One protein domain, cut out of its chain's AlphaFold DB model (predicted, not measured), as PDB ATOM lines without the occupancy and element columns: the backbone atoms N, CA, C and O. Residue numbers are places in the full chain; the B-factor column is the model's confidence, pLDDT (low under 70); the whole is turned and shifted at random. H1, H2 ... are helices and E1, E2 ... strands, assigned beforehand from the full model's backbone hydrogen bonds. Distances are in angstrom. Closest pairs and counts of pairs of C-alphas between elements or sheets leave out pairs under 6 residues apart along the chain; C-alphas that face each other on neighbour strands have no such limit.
ATOM      1  N   LEU A   3     -31.465  34.448   4.601       56.22
ATOM      2  CA  LEU A   3     -30.066  34.210   4.267       56.22
ATOM      3  C   LEU A   3     -29.750  34.973   2.981       56.22
ATOM      4  O   LEU A   3     -30.390  34.727   1.961       56.22
ATOM      5  N   SER A   4     -28.786  35.890   3.038       48.44
ATOM      6  CA  SER A   4     -28.264  36.607   1.873       48.44
ATOM      7  C   SER A   4     -26.848  36.117   1.574       48.44
ATOM      8  O   SER A   4     -25.931  36.372   2.354       48.44
ATOM      9  N   GLY A   5     -26.663  35.404   0.465       50.47
ATOM     10  CA  GLY A   5     -25.352  34.941   0.012       50.47
ATOM     11  C   GLY A   5     -25.432  34.376  -1.403       50.47
ATOM     12  O   GLY A   5     -26.429  33.751  -1.754       50.47
ATOM     13  N   GLU A   6     -24.397  34.603  -2.215       50.22
ATOM     14  CA  GLU A   6     -24.382  34.221  -3.638       50.22
ATOM     15  C   GLU A   6     -24.268  32.710  -3.895       50.22
ATOM     16  O   GLU A   6     -24.470  32.290  -5.026       50.22
ATOM     17  N   ASN A   7     -23.996  31.868  -2.892       54.59
ATOM     18  CA  ASN A   7     -23.849  30.421  -3.096       54.59
ATOM     19  C   ASN A   7     -24.147  29.616  -1.822       54.59
ATOM     20  O   ASN A   7     -23.252  29.020  -1.230       54.59
ATOM     21  N   ILE A   8     -25.409  29.575  -1.387       61.53
ATOM     22  CA  ILE A   8     -25.845  28.532  -0.445       61.53
ATOM     23  C   ILE A   8     -26.313  27.346  -1.286       61.53
ATOM     24  O   ILE A   8     -27.352  27.419  -1.945       61.53
ATOM     25  N   ASN A   9     -25.526  26.270  -1.307       66.25
ATOM     26  CA  ASN A   9     -25.873  25.078  -2.074       66.25
ATOM     27  C   ASN A   9     -27.007  24.285  -1.376       66.25
ATOM     28  O   ASN A   9     -27.334  24.498  -0.205       66.25
ATOM     29  N   ALA A  10     -27.640  23.361  -2.104       65.19
ATOM     30  CA  ALA A  10     -28.769  22.581  -1.586       65.19
ATOM     31  C   ALA A  10     -28.410  21.731  -0.347       65.19
ATOM     32  O   ALA A  10     -29.271  21.465   0.492       65.19
ATOM     33  N   THR A  11     -27.144  21.334  -0.216       71.69
ATOM     34  CA  THR A  11     -26.621  20.547   0.907       71.69
ATOM     35  C   THR A  11     -26.586  21.375   2.193       71.69
ATOM     36  O   THR A  11     -27.057  20.906   3.231       71.69
ATOM     37  N   ASP A  12     -26.141  22.631   2.115       71.75
ATOM     38  CA  ASP A  12     -26.094  23.563   3.249       71.75
ATOM     39  C   ASP A  12     -27.504  23.931   3.733       71.75
ATOM     40  O   ASP A  12     -27.783  23.949   4.934       71.75
ATOM     41  N   LEU A  13     -28.444  24.140   2.801       70.50
ATOM     42  CA  LEU A  13     -29.856  24.367   3.138       70.50
ATOM     43  C   LEU A  13     -30.482  23.166   3.856       70.50
ATOM     44  O   LEU A  13     -31.277  23.353   4.780       70.50
ATOM     45  N   ASN A  14     -30.136  21.945   3.444       71.06
ATOM     46  CA  ASN A  14     -30.638  20.725   4.073       71.06
ATOM     47  C   ASN A  14     -30.034  20.507   5.466       71.06
ATOM     48  O   ASN A  14     -30.764  20.104   6.370       71.06
ATOM     49  N   ALA A  15     -28.755  20.842   5.668       74.06
ATOM     50  CA  ALA A  15     -28.123  20.812   6.986       74.06
ATOM     51  C   ALA A  15     -28.761  21.830   7.949       74.06
ATOM     52  O   ALA A  15     -29.096  21.498   9.080       74.06
ATOM     53  N   ILE A  16     -29.022  23.063   7.503       71.56
ATOM     54  CA  ILE A  16     -29.685  24.068   8.354       71.56
ATOM     55  C   ILE A  16     -31.107  23.619   8.727       71.56
ATOM     56  O   ILE A  16     -31.513  23.742   9.883       71.56
ATOM     57  N   LYS A  17     -31.863  23.056   7.773       70.62
ATOM     58  CA  LYS A  17     -33.213  22.525   8.032       70.62
ATOM     59  C   LYS A  17     -33.211  21.335   8.993       70.62
ATOM     60  O   LYS A  17     -34.143  21.218   9.783       70.62
ATOM     61  N   SER A  18     -32.201  20.463   8.931       71.94
ATOM     62  CA  SER A  18     -32.127  19.280   9.798       71.94
ATOM     63  C   SER A  18     -31.819  19.639  11.250       71.94
ATOM     64  O   SER A  18     -32.361  19.003  12.152       71.94
ATOM     65  N   TYR A  19     -31.024  20.687  11.490       75.75
ATOM     66  CA  TYR A  19     -30.773  21.182  12.844       75.75
ATOM     67  C   TYR A  19     -31.933  22.030  13.384       75.75
ATOM     68  O   TYR A  19     -32.186  22.013  14.588       75.75
ATOM     69  N   TRP A  20     -32.609  22.818  12.541       74.00
ATOM     70  CA  TRP A  20     -33.608  23.809  12.969       74.00
ATOM     71  C   TRP A  20     -34.991  23.491  12.379       74.00
ATOM     72  O   TRP A  20     -35.495  24.196  11.502       74.00
ATOM     73  N   SER A  21     -35.631  22.444  12.906       66.25
ATOM     74  CA  SER A  21     -36.914  21.904  12.415       66.25
ATOM     75  C   SER A  21     -38.077  22.908  12.384       66.25
ATOM     76  O   SER A  21     -39.006  22.747  11.597       66.25
ATOM     77  N   ASN A  22     -38.008  23.976  13.185       68.56
ATOM     78  CA  ASN A  22     -39.048  25.007  13.285       68.56
ATOM     79  C   ASN A  22     -38.747  26.281  12.472       68.56
ATOM     80  O   ASN A  22     -39.417  27.300  12.651       68.56
ATOM     81  N   VAL A  23     -37.735  26.270  11.595       69.88
ATOM     82  CA  VAL A  23     -37.328  27.460  10.834       69.88
ATOM     83  C   VAL A  23     -37.651  27.322   9.354       69.88
ATOM     84  O   VAL A  23     -37.119  26.479   8.638       69.88
ATOM     85  N   LYS A  24     -38.484  28.245   8.862       73.25
ATOM     86  CA  LYS A  24     -38.687  28.445   7.427       73.25
ATOM     87  C   LYS A  24     -37.536  29.284   6.863       73.25
ATOM     88  O   LYS A  24     -37.259  30.394   7.340       73.25
ATOM     89  N   ILE A  25     -36.853  28.725   5.868       74.38
ATOM     90  CA  ILE A  25     -35.790  29.393   5.112       74.38
ATOM     91  C   ILE A  25     -36.406  29.948   3.834       74.38
ATOM     92  O   ILE A  25     -37.065  29.216   3.096       74.38
ATOM     93  N   VAL A  26     -36.186  31.236   3.589       75.50
ATOM     94  CA  VAL A  26     -36.695  31.940   2.412       75.50
ATOM     95  C   VAL A  26     -35.495  32.460   1.628       75.50
ATOM     96  O   VAL A  26     -34.780  33.315   2.159       75.50
ATOM     97  N   PRO A  27     -35.230  31.934   0.420       70.25
ATOM     98  CA  PRO A  27     -34.164  32.453  -0.420       70.25
ATOM     99  C   PRO A  27     -34.576  33.818  -0.966       70.25
ATOM    100  O   PRO A  27     -35.704  33.993  -1.429       70.25
ATOM    101  N   VAL A  28     -33.664  34.784  -0.899       75.25
ATOM    102  CA  VAL A  28     -33.876  36.122  -1.446       75.25
ATOM    103  C   VAL A  28     -32.604  36.561  -2.163       75.25
ATOM    104  O   VAL A  28     -31.505  36.364  -1.649       75.25
ATOM    105  N   PHE A  29     -32.748  37.125  -3.360       76.12
ATOM    106  CA  PHE A  29     -31.608  37.606  -4.139       76.12
ATOM    107  C   PHE A  29     -30.983  38.855  -3.493       76.12
ATOM    108  O   PHE A  29     -31.726  39.671  -2.947       76.12
ATOM    109  N   PRO A  30     -29.653  39.054  -3.576       70.25
ATOM    110  CA  PRO A  30     -28.984  40.227  -3.001       70.25
ATOM    111  C   PRO A  30     -29.533  41.576  -3.496       70.25
ATOM    112  O   PRO A  30     -29.577  42.533  -2.731       70.25
ATOM    113  N   GLU A  31     -30.007  41.639  -4.744       76.56
ATOM    114  CA  GLU A  31     -30.608  42.841  -5.348       76.56
ATOM    115  C   GLU A  31     -32.138  42.912  -5.210       76.56
ATOM    116  O   GLU A  31     -32.798  43.762  -5.812       76.56
ATOM    117  N   ALA A  32     -32.738  42.006  -4.437       79.56
ATOM    118  CA  ALA A  32     -34.175  42.015  -4.224       79.56
ATOM    119  C   ALA A  32     -34.619  43.317  -3.550       79.56
ATOM    120  O   ALA A  32     -34.044  43.760  -2.553       79.56
ATOM    121  N   SER A  33     -35.705  43.901  -4.056       83.88
ATOM    122  CA  SER A  33     -36.322  45.041  -3.391       83.88
ATOM    123  C   SER A  33     -36.859  44.643  -2.011       83.88
ATOM    124  O   SER A  33     -37.173  43.476  -1.754       83.88
ATOM    125  N   VAL A  34     -37.020  45.630  -1.126       84.88
ATOM    126  CA  VAL A  34     -37.613  45.434   0.206       84.88
ATOM    127  C   VAL A  34     -38.971  44.738   0.091       84.88
ATOM    128  O   VAL A  34     -39.269  43.808   0.835       84.88
ATOM    129  N   GLU A  35     -39.773  45.117  -0.900       86.00
ATOM    130  CA  GLU A  35     -41.048  44.483  -1.200       86.00
ATOM    131  C   GLU A  35     -40.914  43.003  -1.522       86.00
ATOM    132  O   GLU A  35     -41.691  42.210  -1.001       86.00
ATOM    133  N   HIS A  36     -39.940  42.633  -2.353       85.06
ATOM    134  CA  HIS A  36     -39.722  41.242  -2.714       85.06
ATOM    135  C   HIS A  36     -39.282  40.409  -1.504       85.06
ATOM    136  O   HIS A  36     -39.744  39.276  -1.343       85.06
ATOM    137  N   VAL A  37     -38.451  40.975  -0.618       85.38
ATOM    138  CA  VAL A  37     -38.076  40.342   0.658       85.38
ATOM    139  C   VAL A  37     -39.331  40.078   1.496       85.38
ATOM    140  O   VAL A  37     -39.570  38.939   1.904       85.38
ATOM    141  N   PHE A  38     -40.162  41.103   1.717       84.75
ATOM    142  CA  PHE A  38     -41.389  40.972   2.506       84.75
ATOM    143  C   PHE A  38     -42.379  39.991   1.876       84.75
ATOM    144  O   PHE A  38     -42.836  39.082   2.565       84.75
ATOM    145  N   ASP A  39     -42.653  40.103   0.574       84.62
ATOM    146  CA  ASP A  39     -43.551  39.198  -0.148       84.62
ATOM    147  C   ASP A  39     -43.074  37.739  -0.049       84.62
ATOM    148  O   ASP A  39     -43.891  36.833   0.127       84.62
ATOM    149  N   SER A  40     -41.761  37.497  -0.099       83.44
ATOM    150  CA  SER A  40     -41.184  36.151   0.021       83.44
ATOM    151  C   SER A  40     -41.318  35.590   1.438       83.44
ATOM    152  O   SER A  40     -41.750  34.448   1.617       83.44
ATOM    153  N   VAL A  41     -41.013  36.398   2.461       83.50
ATOM    154  CA  VAL A  41     -41.170  36.014   3.875       83.50
ATOM    155  C   VAL A  41     -42.634  35.714   4.195       83.50
ATOM    156  O   VAL A  41     -42.958  34.708   4.830       83.50
ATOM    157  N   PHE A  42     -43.531  36.564   3.711       81.44
ATOM    158  CA  PHE A  42     -44.959  36.461   3.948       81.44
ATOM    159  C   PHE A  42     -45.600  35.269   3.244       81.44
ATOM    160  O   PHE A  42     -46.346  34.534   3.897       81.44
ATOM    161  N   LYS A  43     -45.237  34.989   1.986       79.88
ATOM    162  CA  LYS A  43     -45.659  33.764   1.284       79.88
ATOM    163  C   LYS A  43     -45.218  32.500   2.018       79.88
ATOM    164  O   LYS A  43     -46.020  31.588   2.195       79.88
ATOM    165  N   ALA A  44     -43.974  32.456   2.497       78.56
ATOM    166  CA  ALA A  44     -43.465  31.294   3.225       78.56
ATOM    167  C   ALA A  44     -44.186  31.073   4.566       78.56
ATOM    168  O   ALA A  44     -44.306  29.940   5.032       78.56
ATOM    169  N   SER A  45     -44.698  32.136   5.190       71.38
ATOM    170  CA  SER A  45     -45.365  32.060   6.493       71.38
ATOM    171  C   SER A  45     -46.770  31.433   6.479       71.38
ATOM    172  O   SER A  45     -47.372  31.349   7.543       71.38
ATOM    173  N   GLU A  46     -47.297  30.986   5.325       62.97
ATOM    174  CA  GLU A  46     -48.668  30.440   5.148       62.97
ATOM    175  C   GLU A  46     -49.806  31.384   5.579       62.97
ATOM    176  O   GLU A  46     -50.980  31.028   5.525       62.97
ATOM    177  N   LYS A  47     -49.492  32.640   5.916       62.09
ATOM    178  CA  LYS A  47     -50.469  33.718   6.097       62.09
ATOM    179  C   LYS A  47     -50.959  34.206   4.728       62.09
ATOM    180  O   LYS A  47     -50.739  35.348   4.359       62.09
ATOM    181  N   SER A  48     -51.579  33.339   3.934       50.91
ATOM    182  CA  SER A  48     -51.989  33.636   2.549       50.91
ATOM    183  C   SER A  48     -53.139  34.648   2.432       50.91
ATOM    184  O   SER A  48     -53.355  35.196   1.352       50.91
ATOM    185  N   ASN A  49     -53.821  34.969   3.536       58.44
ATOM    186  CA  ASN A  49     -54.929  35.923   3.577       58.44
ATOM    187  C   ASN A  49     -54.514  37.240   4.247       58.44
ATOM    188  O   ASN A  49     -54.947  37.555   5.356       58.44
ATOM    189  N   PHE A  50     -53.672  38.029   3.575       71.12
ATOM    190  CA  PHE A  50     -53.421  39.406   4.005       71.12
ATOM    191  C   PHE A  50     -54.670  40.249   3.774       71.12
ATOM    192  O   PHE A  50     -55.145  40.397   2.643       71.12
ATOM    193  N   LYS A  51     -55.181  40.853   4.846       78.75
ATOM    194  CA  LYS A  51     -56.145  41.943   4.708       78.75
ATOM    195  C   LYS A  51     -55.435  43.106   4.010       78.75
ATOM    196  O   LYS A  51     -54.270  43.386   4.274       78.75
ATOM    197  N   LYS A  52     -56.140  43.788   3.111       83.75
ATOM    198  CA  LYS A  52     -55.659  45.042   2.495       83.75
ATOM    199  C   LYS A  52     -56.193  46.283   3.205       83.75
ATOM    200  O   LYS A  52     -55.741  47.392   2.938       83.75
ATOM    201  N   LYS A  53     -57.170  46.088   4.091       92.12
ATOM    202  CA  LYS A  53     -57.816  47.143   4.857       92.12
ATOM    203  C   LYS A  53     -58.258  46.654   6.231       92.12
ATOM    204  O   LYS A  53     -58.633  45.489   6.378       92.12
ATOM    205  N   VAL A  54     -58.240  47.562   7.194       94.31
ATOM    206  CA  VAL A  54     -58.893  47.434   8.498       94.31
ATOM    207  C   VAL A  54     -59.700  48.705   8.735       94.31
ATOM    208  O   VAL A  54     -59.221  49.801   8.444       94.31
ATOM    209  N   SER A  55     -60.931  48.554   9.212       95.75
ATOM    210  CA  SER A  55     -61.857  49.666   9.414       95.75
ATOM    211  C   SER A  55     -62.435  49.621  10.819       95.75
ATOM    212  O   SER A  55     -62.704  48.537  11.337       95.75
ATOM    213  N   PHE A  56     -62.650  50.790  11.406       96.00
ATOM    214  CA  PHE A  56     -63.341  50.965  12.679       96.00
ATOM    215  C   PHE A  56     -64.053  52.322  12.688       96.00
ATOM    216  O   PHE A  56     -63.783  53.175  11.843       96.00
ATOM    217  N   SER A  57     -64.966  52.515  13.638       96.06
ATOM    218  CA  SER A  57     -65.612  53.806  13.874       96.06
ATOM    219  C   SER A  57     -65.239  54.296  15.267       96.06
ATOM    220  O   SER A  57     -65.315  53.538  16.235       96.06
ATOM    221  N   ASP A  58     -64.825  55.555  15.371       94.31
ATOM    222  CA  ASP A  58     -64.455  56.197  16.629       94.31
ATOM    223  C   ASP A  58     -65.301  57.449  16.824       94.31
ATOM    224  O   ASP A  58     -65.136  58.456  16.137       94.31
ATOM    225  N   ARG A  59     -66.263  57.357  17.750       91.19
ATOM    226  CA  ARG A  59     -67.223  58.432  18.061       91.19
ATOM    227  C   ARG A  59     -67.968  58.957  16.822       91.19
ATOM    228  O   ARG A  59     -68.356  60.117  16.794       91.19
ATOM    229  N   GLY A  60     -68.189  58.100  15.827       92.81
ATOM    230  CA  GLY A  60     -68.860  58.432  14.568       92.81
ATOM    231  C   GLY A  60     -67.923  58.854  13.435       92.81
ATOM    232  O   GLY A  60     -68.391  59.019  12.315       92.81
ATOM    233  N   VAL A  61     -66.618  59.009  13.682       96.81
ATOM    234  CA  VAL A  61     -65.622  59.141  12.611       96.81
ATOM    235  C   VAL A  61     -65.301  57.757  12.069       96.81
ATOM    236  O   VAL A  61     -64.830  56.898  12.817       96.81
ATOM    237  N   ASP A  62     -65.497  57.554  10.771       98.25
ATOM    238  CA  ASP A  62     -65.134  56.297  10.126       98.25
ATOM    239  C   ASP A  62     -63.670  56.335   9.697       98.25
ATOM    240  O   ASP A  62     -63.234  57.222   8.955       98.25
ATOM    241  N   VAL A  63     -62.904  55.356  10.165       98.19
ATOM    242  CA  VAL A  63     -61.476  55.240   9.893       98.19
ATOM    243  C   VAL A  63     -61.222  53.959   9.121       98.19
ATOM    244  O   VAL A  63     -61.644  52.876   9.522       98.19
ATOM    245  N   GLU A  64     -60.497  54.064   8.012       98.12
ATOM    246  CA  GLU A  64     -60.062  52.909   7.229       98.12
ATOM    247  C   GLU A  64     -58.558  53.003   6.993       98.12
ATOM    248  O   GLU A  64     -58.084  53.875   6.270       98.12
ATOM    249  N   ALA A  65     -57.793  52.104   7.608       96.88
ATOM    250  CA  ALA A  65     -56.364  51.983   7.369       96.88
ATOM    251  C   ALA A  65     -56.116  50.970   6.250       96.88
ATOM    252  O   ALA A  65     -56.478  49.793   6.359       96.88
ATOM    253  N   ARG A  66     -55.480  51.428   5.169       96.06
ATOM    254  CA  ARG A  66     -55.022  50.579   4.067       96.06
ATOM    255  C   ARG A  66     -53.506  50.511   4.053       96.06
ATOM    256  O   ARG A  66     -52.820  51.509   4.268       96.06
ATOM    257  N   ALA A  67     -52.986  49.325   3.775       94.44
ATOM    258  CA  ALA A  67     -51.555  49.077   3.693       94.44
ATOM    259  C   ALA A  67     -51.272  47.947   2.708       94.44
ATOM    260  O   ALA A  67     -52.178  47.200   2.326       94.44
ATOM    261  N   LYS A  68     -50.006  47.812   2.302       91.56
ATOM    262  CA  LYS A  68     -49.613  46.747   1.374       91.56
ATOM    263  C   LYS A  68     -49.757  45.372   2.028       91.56
ATOM    264  O   LYS A  68     -50.265  44.448   1.396       91.56
ATOM    265  N   TRP A  69     -49.375  45.273   3.299       91.00
ATOM    266  CA  TRP A  69     -49.585  44.081   4.113       91.00
ATOM    267  C   TRP A  69     -50.237  44.464   5.440       91.00
ATOM    268  O   TRP A  69     -49.786  45.396   6.105       91.00
ATOM    269  N   ILE A  70     -51.278  43.733   5.838       91.44
ATOM    270  CA  ILE A  70     -51.861  43.816   7.180       91.44
ATOM    271  C   ILE A  70     -51.779  42.439   7.820       91.44
ATOM    272  O   ILE A  70     -52.260  41.453   7.256       91.44
ATOM    273  N   ILE A  71     -51.144  42.384   8.989       88.75
ATOM    274  CA  ILE A  71     -50.885  41.147   9.722       88.75
ATOM    275  C   ILE A  71     -51.580  41.219  11.068       88.75
ATOM    276  O   ILE A  71     -51.304  42.112  11.867       88.75
ATOM    277  N   ASP A  72     -52.403  40.216  11.340       87.81
ATOM    278  CA  ASP A  72     -53.011  40.041  12.648       87.81
ATOM    279  C   ASP A  72     -51.971  39.423  13.602       87.81
ATOM    280  O   ASP A  72     -51.323  38.404  13.306       87.81
ATOM    281  N   ARG A  73     -51.773  40.085  14.743       82.44
ATOM    282  CA  ARG A  73     -50.953  39.640  15.867       82.44
ATOM    283  C   ARG A  73     -51.852  39.546  17.091       82.44
ATOM    284  O   ARG A  73     -52.449  40.532  17.503       82.44
ATOM    285  N   HIS A  74     -51.909  38.373  17.708       73.25
ATOM    286  CA  HIS A  74     -52.582  38.230  18.993       73.25
ATOM    287  C   HIS A  74     -51.769  38.953  20.069       73.25
ATOM    288  O   HIS A  74     -50.565  38.706  20.214       73.25
ATOM    289  N   SER A  75     -52.411  39.879  20.783       60.88
ATOM    290  CA  SER A  75     -51.797  40.515  21.943       60.88
ATOM    291  C   SER A  75     -51.602  39.475  23.047       60.88
ATOM    292  O   SER A  75     -52.516  38.722  23.377       60.88
ATOM    293  N   THR A  76     -50.409  39.437  23.639       53.12
ATOM    294  CA  THR A  76     -50.078  38.527  24.748       53.12
ATOM    295  C   THR A  76     -50.760  38.911  26.065       53.12
ATOM    296  O   THR A  76     -50.654  38.159  27.027       53.12
ATOM    297  N   ALA A  77     -51.447  40.060  26.128       51.47
ATOM    298  CA  ALA A  77     -51.931  40.660  27.373       51.47
ATOM    299  C   ALA A  77     -53.451  40.920  27.433       51.47
ATOM    300  O   ALA A  77     -53.885  41.693  28.280       51.47
ATOM    301  N   GLY A  78     -54.278  40.299  26.583       53.50
ATOM    302  CA  GLY A  78     -55.730  40.500  26.714       53.50
ATOM    303  C   GLY A  78     -56.605  40.152  25.518       53.50
ATOM    304  O   GLY A  78     -57.570  40.859  25.280       53.50
ATOM    305  N   GLY A  79     -56.290  39.104  24.749       58.97
ATOM    306  CA  GLY A  79     -57.206  38.521  23.754       58.97
ATOM    307  C   GLY A  79     -57.542  39.371  22.517       58.97
ATOM    308  O   GLY A  79     -57.986  38.815  21.514       58.97
ATOM    309  N   GLU A  80     -57.298  40.681  22.533       72.81
ATOM    310  CA  GLU A  80     -57.573  41.555  21.396       72.81
ATOM    311  C   GLU A  80     -56.548  41.358  20.271       72.81
ATOM    312  O   GLU A  80     -55.338  41.186  20.482       72.81
ATOM    313  N   THR A  81     -57.062  41.338  19.041       82.31
ATOM    314  CA  THR A  81     -56.247  41.204  17.834       82.31
ATOM    315  C   THR A  81     -55.665  42.565  17.485       82.31
ATOM    316  O   THR A  81     -56.398  43.522  17.275       82.31
ATOM    317  N   CYS A  82     -54.340  42.640  17.402       88.56
ATOM    318  CA  CYS A  82     -53.625  43.817  16.934       88.56
ATOM    319  C   CYS A  82     -53.322  43.684  15.439       88.56
ATOM    320  O   CYS A  82     -52.871  42.633  14.978       88.56
ATOM    321  N   HIS A  83     -53.540  44.755  14.682       92.25
ATOM    322  CA  HIS A  83     -53.302  44.805  13.243       92.25
ATOM    323  C   HIS A  83     -52.011  45.570  12.955       92.25
ATOM    324  O   HIS A  83     -51.917  46.765  13.214       92.25
ATOM    325  N   VAL A  84     -51.005  44.898  12.394       93.12
ATOM    326  CA  VAL A  84     -49.770  45.550  11.942       93.12
ATOM    327  C   VAL A  84     -49.898  45.871  10.457       93.12
ATOM    328  O   VAL A  84     -49.870  44.968   9.621       93.12
ATOM    329  N   CYS A  85     -50.032  47.154  10.141       94.62
ATOM    330  CA  CYS A  85     -50.142  47.693   8.790       94.62
ATOM    331  C   CYS A  85     -48.762  48.135   8.293       94.62
ATOM    332  O   CYS A  85     -48.168  49.065   8.838       94.62
ATOM    333  N   ILE A  86     -48.258  47.477   7.252       93.44
ATOM    334  CA  ILE A  86     -46.925  47.712   6.697       93.44
ATOM    335  C   ILE A  86     -47.054  48.298   5.292       93.44
ATOM    336  O   ILE A  86     -47.672  47.695   4.406       93.44
ATOM    337  N   THR A  87     -46.424  49.451   5.084       93.56
ATOM    338  CA  THR A  87     -46.386  50.150   3.798       93.56
ATOM    339  C   THR A  87     -44.947  50.523   3.476       93.56
ATOM    340  O   THR A  87     -44.235  51.052   4.327       93.56
ATOM    341  N   VAL A  88     -44.511  50.248   2.246       92.25
ATOM    342  CA  VAL A  88     -43.255  50.806   1.737       92.25
ATOM    343  C   VAL A  88     -43.546  52.192   1.169       92.25
ATOM    344  O   VAL A  88     -44.530  52.361   0.451       92.25
ATOM    345  N   ILE A  89     -42.730  53.167   1.547       92.88
ATOM    346  CA  ILE A  89     -42.827  54.573   1.150       92.88
ATOM    347  C   ILE A  89     -41.554  54.983   0.414       92.88
ATOM    348  O   ILE A  89     -40.469  54.506   0.751       92.88
ATOM    349  N   ASP A  90     -41.667  55.891  -0.547       89.25
ATOM    350  CA  ASP A  90     -40.517  56.306  -1.359       89.25
ATOM    351  C   ASP A  90     -39.743  57.477  -0.744       89.25
ATOM    352  O   ASP A  90     -38.545  57.632  -0.963       89.25
ATOM    353  N   ASN A  91     -40.402  58.297   0.076       89.75
ATOM    354  CA  ASN A  91     -39.782  59.442   0.737       89.75
ATOM    355  C   ASN A  91     -40.352  59.663   2.146       89.75
ATOM    356  O   ASN A  91     -41.412  59.160   2.508       89.75
ATOM    357  N   ARG A  92     -39.656  60.458   2.967       89.88
ATOM    358  CA  ARG A  92     -40.081  60.728   4.354       89.88
ATOM    359  C   ARG A  92     -41.372  61.548   4.462       89.88
ATOM    360  O   ARG A  92     -42.004  61.490   5.512       89.88
ATOM    361  N   GLN A  93     -41.773  62.282   3.423       89.12
ATOM    362  CA  GLN A  93     -43.007  63.081   3.430       89.12
ATOM    363  C   GLN A  93     -44.267  62.210   3.279       89.12
ATOM    364  O   GLN A  93     -45.363  62.630   3.649       89.12
ATOM    365  N   GLU A  94     -44.109  60.978   2.791       94.12
ATOM    366  CA  GLU A  94     -45.153  59.948   2.734       94.12
ATOM    367  C   GLU A  94     -45.378  59.225   4.069       94.12
ATOM    368  O   GLU A  94     -46.276  58.381   4.172       94.12
ATOM    369  N   ARG A  95     -44.579  59.531   5.101       95.44
ATOM    370  CA  ARG A  95     -44.788  58.969   6.436       95.44
ATOM    371  C   ARG A  95     -46.120  59.424   7.013       95.44
ATOM    372  O   ARG A  95     -46.504  60.592   6.937       95.44
ATOM    373  N   THR A  96     -46.787  58.484   7.660       96.62
ATOM    374  CA  THR A  96     -47.945  58.746   8.506       96.62
ATOM    375  C   THR A  96     -47.504  59.638   9.670       96.62
ATOM    376  O   THR A  96     -46.540  59.287  10.351       96.62
ATOM    377  N   PRO A  97     -48.170  60.779   9.925       96.19
ATOM    378  CA  PRO A  97     -47.794  61.658  11.028       96.19
ATOM    379  C   PRO A  97     -47.868  60.950  12.385       96.19
ATOM    380  O   PRO A  97     -48.828  60.226  12.648       96.19
ATOM    381  N   ASP A  98     -46.920  61.227  13.285       94.31
ATOM    382  CA  ASP A  98     -46.856  60.600  14.618       94.31
ATOM    383  C   ASP A  98     -48.154  60.744  15.424       94.31
ATOM    384  O   ASP A  98     -48.520  59.848  16.181       94.31
ATOM    385  N   SER A  99     -48.872  61.862  15.262       93.44
ATOM    386  CA  SER A  99     -50.167  62.086  15.916       93.44
ATOM    387  C   SER A  99     -51.219  61.062  15.486       93.44
ATOM    388  O   SER A  99     -52.048  60.657  16.298       93.44
ATOM    389  N   ILE A 100     -51.162  60.627  14.227       97.50
ATOM    390  CA  ILE A 100     -52.028  59.594  13.666       97.50
ATOM    391  C   ILE A 100     -51.514  58.199  14.007       97.50
ATOM    392  O   ILE A 100     -52.324  57.334  14.318       97.50
ATOM    393  N   VAL A 101     -50.196  57.977  14.026       97.12
ATOM    394  CA  VAL A 101     -49.625  56.695  14.474       97.12
ATOM    395  C   VAL A 101     -50.081  56.378  15.899       97.12
ATOM    396  O   VAL A 101     -50.677  55.330  16.120       97.12
ATOM    397  N   ARG A 102     -49.915  57.317  16.840       95.44
ATOM    398  CA  ARG A 102     -50.354  57.137  18.237       95.44
ATOM    399  C   ARG A 102     -51.864  56.955  18.360       95.44
ATOM    400  O   ARG A 102     -52.319  56.178  19.188       95.44
ATOM    401  N   TYR A 103     -52.635  57.680  17.550       96.50
ATOM    402  CA  TYR A 103     -54.087  57.525  17.502       96.50
ATOM    403  C   TYR A 103     -54.490  56.107  17.080       96.50
ATOM    404  O   TYR A 103     -55.309  55.480  17.735       96.50
ATOM    405  N   LEU A 104     -53.894  55.582  16.009       96.81
ATOM    406  CA  LEU A 104     -54.199  54.242  15.511       96.81
ATOM    407  C   LEU A 104     -53.725  53.150  16.478       96.81
ATOM    408  O   LEU A 104     -54.416  52.147  16.644       96.81
ATOM    409  N   GLU A 105     -52.606  53.367  17.174       94.56
ATOM    410  CA  GLU A 105     -52.111  52.441  18.198       94.56
ATOM    411  C   GLU A 105     -53.107  52.266  19.357       94.56
ATOM    412  O   GLU A 105     -53.260  51.150  19.850       94.56
ATOM    413  N   GLN A 106     -53.846  53.317  19.740       93.94
ATOM    414  CA  GLN A 106     -54.931  53.230  20.736       93.94
ATOM    415  C   GLN A 106     -56.110  52.366  20.267       93.94
ATOM    416  O   GLN A 106     -56.869  51.867  21.092       93.94
ATOM    417  N   HIS A 107     -56.243  52.174  18.954       94.25
ATOM    418  CA  HIS A 107     -57.255  51.334  18.311       94.25
ATOM    419  C   HIS A 107     -56.661  50.007  17.817       94.25
ATOM    420  O   HIS A 107     -57.144  49.419  16.851       94.25
ATOM    421  N   ASN A 108     -55.592  49.528  18.467       93.81
ATOM    422  CA  ASN A 108     -54.907  48.266  18.167       93.81
ATOM    423  C   ASN A 108     -54.343  48.163  16.732       93.81
ATOM    424  O   ASN A 108     -54.078  47.058  16.248       93.81
ATOM    425  N   ILE A 109     -54.106  49.291  16.054       95.12
ATOM    426  CA  ILE A 109     -53.550  49.349  14.696       95.12
ATOM    427  C   ILE A 109     -52.147  49.964  14.741       95.12
ATOM    428  O   ILE A 109     -51.965  51.151  14.994       95.12
ATOM    429  N   ILE A 110     -51.132  49.160  14.439       95.31
ATOM    430  CA  ILE A 110     -49.733  49.587  14.404       95.31
ATOM    431  C   ILE A 110     -49.346  49.912  12.964       95.31
ATOM    432  O   ILE A 110     -49.344  49.031  12.105       95.31
ATOM    433  N   ILE A 111     -48.936  51.154  12.710       95.94
ATOM    434  CA  ILE A 111     -48.423  51.578  11.402       95.94
ATOM    435  C   ILE A 111     -46.902  51.393  11.331       95.94
ATOM    436  O   ILE A 111     -46.161  51.832  12.215       95.94
ATOM    437  N   LYS A 112     -46.423  50.755  10.259       95.12
ATOM    438  CA  LYS A 112     -45.001  50.605   9.927       95.12
ATOM    439  C   LYS A 112     -44.739  51.076   8.501       95.12
ATOM    440  O   LYS A 112     -44.949  50.340   7.540       95.12
ATOM    441  N   ASP A 113     -44.230  52.298   8.398       94.81
ATOM    442  CA  ASP A 113     -43.792  52.886   7.137       94.81
ATOM    443  C   ASP A 113     -42.294  52.613   6.921       94.81
ATOM    444  O   ASP A 113     -41.444  53.072   7.693       94.81
ATOM    445  N   ILE A 114     -41.971  51.849   5.878       92.50
ATOM    446  CA  ILE A 114     -40.610  51.411   5.547       92.50
ATOM    447  C   ILE A 114     -40.115  52.218   4.353       92.50
ATOM    448  O   ILE A 114     -40.752  52.216   3.309       92.50
ATOM    449  N   LEU A 115     -38.984  52.905   4.486       89.75
ATOM    450  CA  LEU A 115     -38.419  53.687   3.387       89.75
ATOM    451  C   LEU A 115     -37.808  52.758   2.328       89.75
ATOM    452  O   LEU A 115     -36.977  51.912   2.667       89.75
ATOM    453  N   SER A 116     -38.204  52.918   1.064       82.00
ATOM    454  CA  SER A 116     -37.585  52.217  -0.058       82.00
ATOM    455  C   SER A 116     -36.152  52.736  -0.220       82.00
ATOM    456  O   SER A 116     -35.886  53.934  -0.192       82.00
TER     457      SER A 116
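What this domain is: This is residues 3 to 116 of the 299 residues of an uncharacterized protein of Desulfuromonadales bacterium C00003093 (UniProt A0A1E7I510). A strongly twisted sheet of four strands forms the body, with H3 packed along it over E4 and H2 over E2 and E3, while H1 sits far out at one end of the length, apart from the named elements of that body. E2 bends sharply, pairing with E1 before the bend and mostly with E3 after it, and the tip of the E1 and E2 hairpin makes the other end. The printed part has 114 residues with three named helices and four named strands, in the order H1 H2 E1 E2 E3 H3 E4; the sheet's order is E1, E2, E3, E4, and it is mixed. The class is mixed, helices and strands; the whole is loose, with a radius of gyration of the C-alphas of 17.7 A, and elongated, spanning 58 by 35 by 21 A.

How they stand to each other: E1, residues 51 to 58, E2, residues 61 to 74, and E3, residues 81 to 89, form a meander, each strand the antiparallel neighbour of the one before. E2 bends by 108 degrees at residue 68. In the hairpin of E1 and E2, N 56 and O 63 are 3.0 A apart, within hydrogen-bond range. In the hairpin of E2 and E3, N 73 and O 82 are 2.8 A apart, within range. E3 and E4, residues 109 to 115, are parallel at 20 degrees, with N 112 and O 85 at 2.8 A. E3, H3, residues 98 to 106, and E4 form a strand-helix-strand unit, two parallel neighbour strands with a helix between, whose crossover is right-handed. H3 is on the sheet at a height of 8.2 A, over E4 and along the strands, at 26 degrees to E4 on the local plane; the closest C-alphas of H3 and E4 are those of Val 101 and Ile 111, 6.1 A apart. H2, residues 34 to 44, is on the sheet at a height of 10.6 A, over E2 and E3, at 18 degrees to E3 on the local plane; its closest C-alphas to E3 are those of Glu 35 and Val 88, 7.3 A apart. H1, residues 10 to 19, is not on the sheet and is apart from H2 and H3. In H1, H2 and H3 every O i to N i+4 pair is within hydrogen-bond range.

Where its parts are: E2 measures 25.5 A from first to last C-alpha, E3 25.2 A, E1 20.4 A and E4 19.4 A. H2 measures 15.6 A, H1 14.6 A and H3 12.5 A. H1 begins at C-alpha 10, (-28.769, 22.581, -1.586); E2 begins at C-alpha 61, (-65.622, 59.141, 12.611); E4 ends at C-alpha 115, (-38.419, 53.687, 3.387).

The domain as a whole: The two C-alphas farthest apart are those of Thr 11 and Gly 60, 58.4 A. The printed part has no cut. The link from H1 to H2, residues 20 to 33, is long, and residues 18 to 23, of which 18 and 19 belong to H1, stand free. The mean pLDDT of the printed part is 81.9, with values under 70 at residues 3 to 10, 21 to 23, 46 to 49 and 75 to 79.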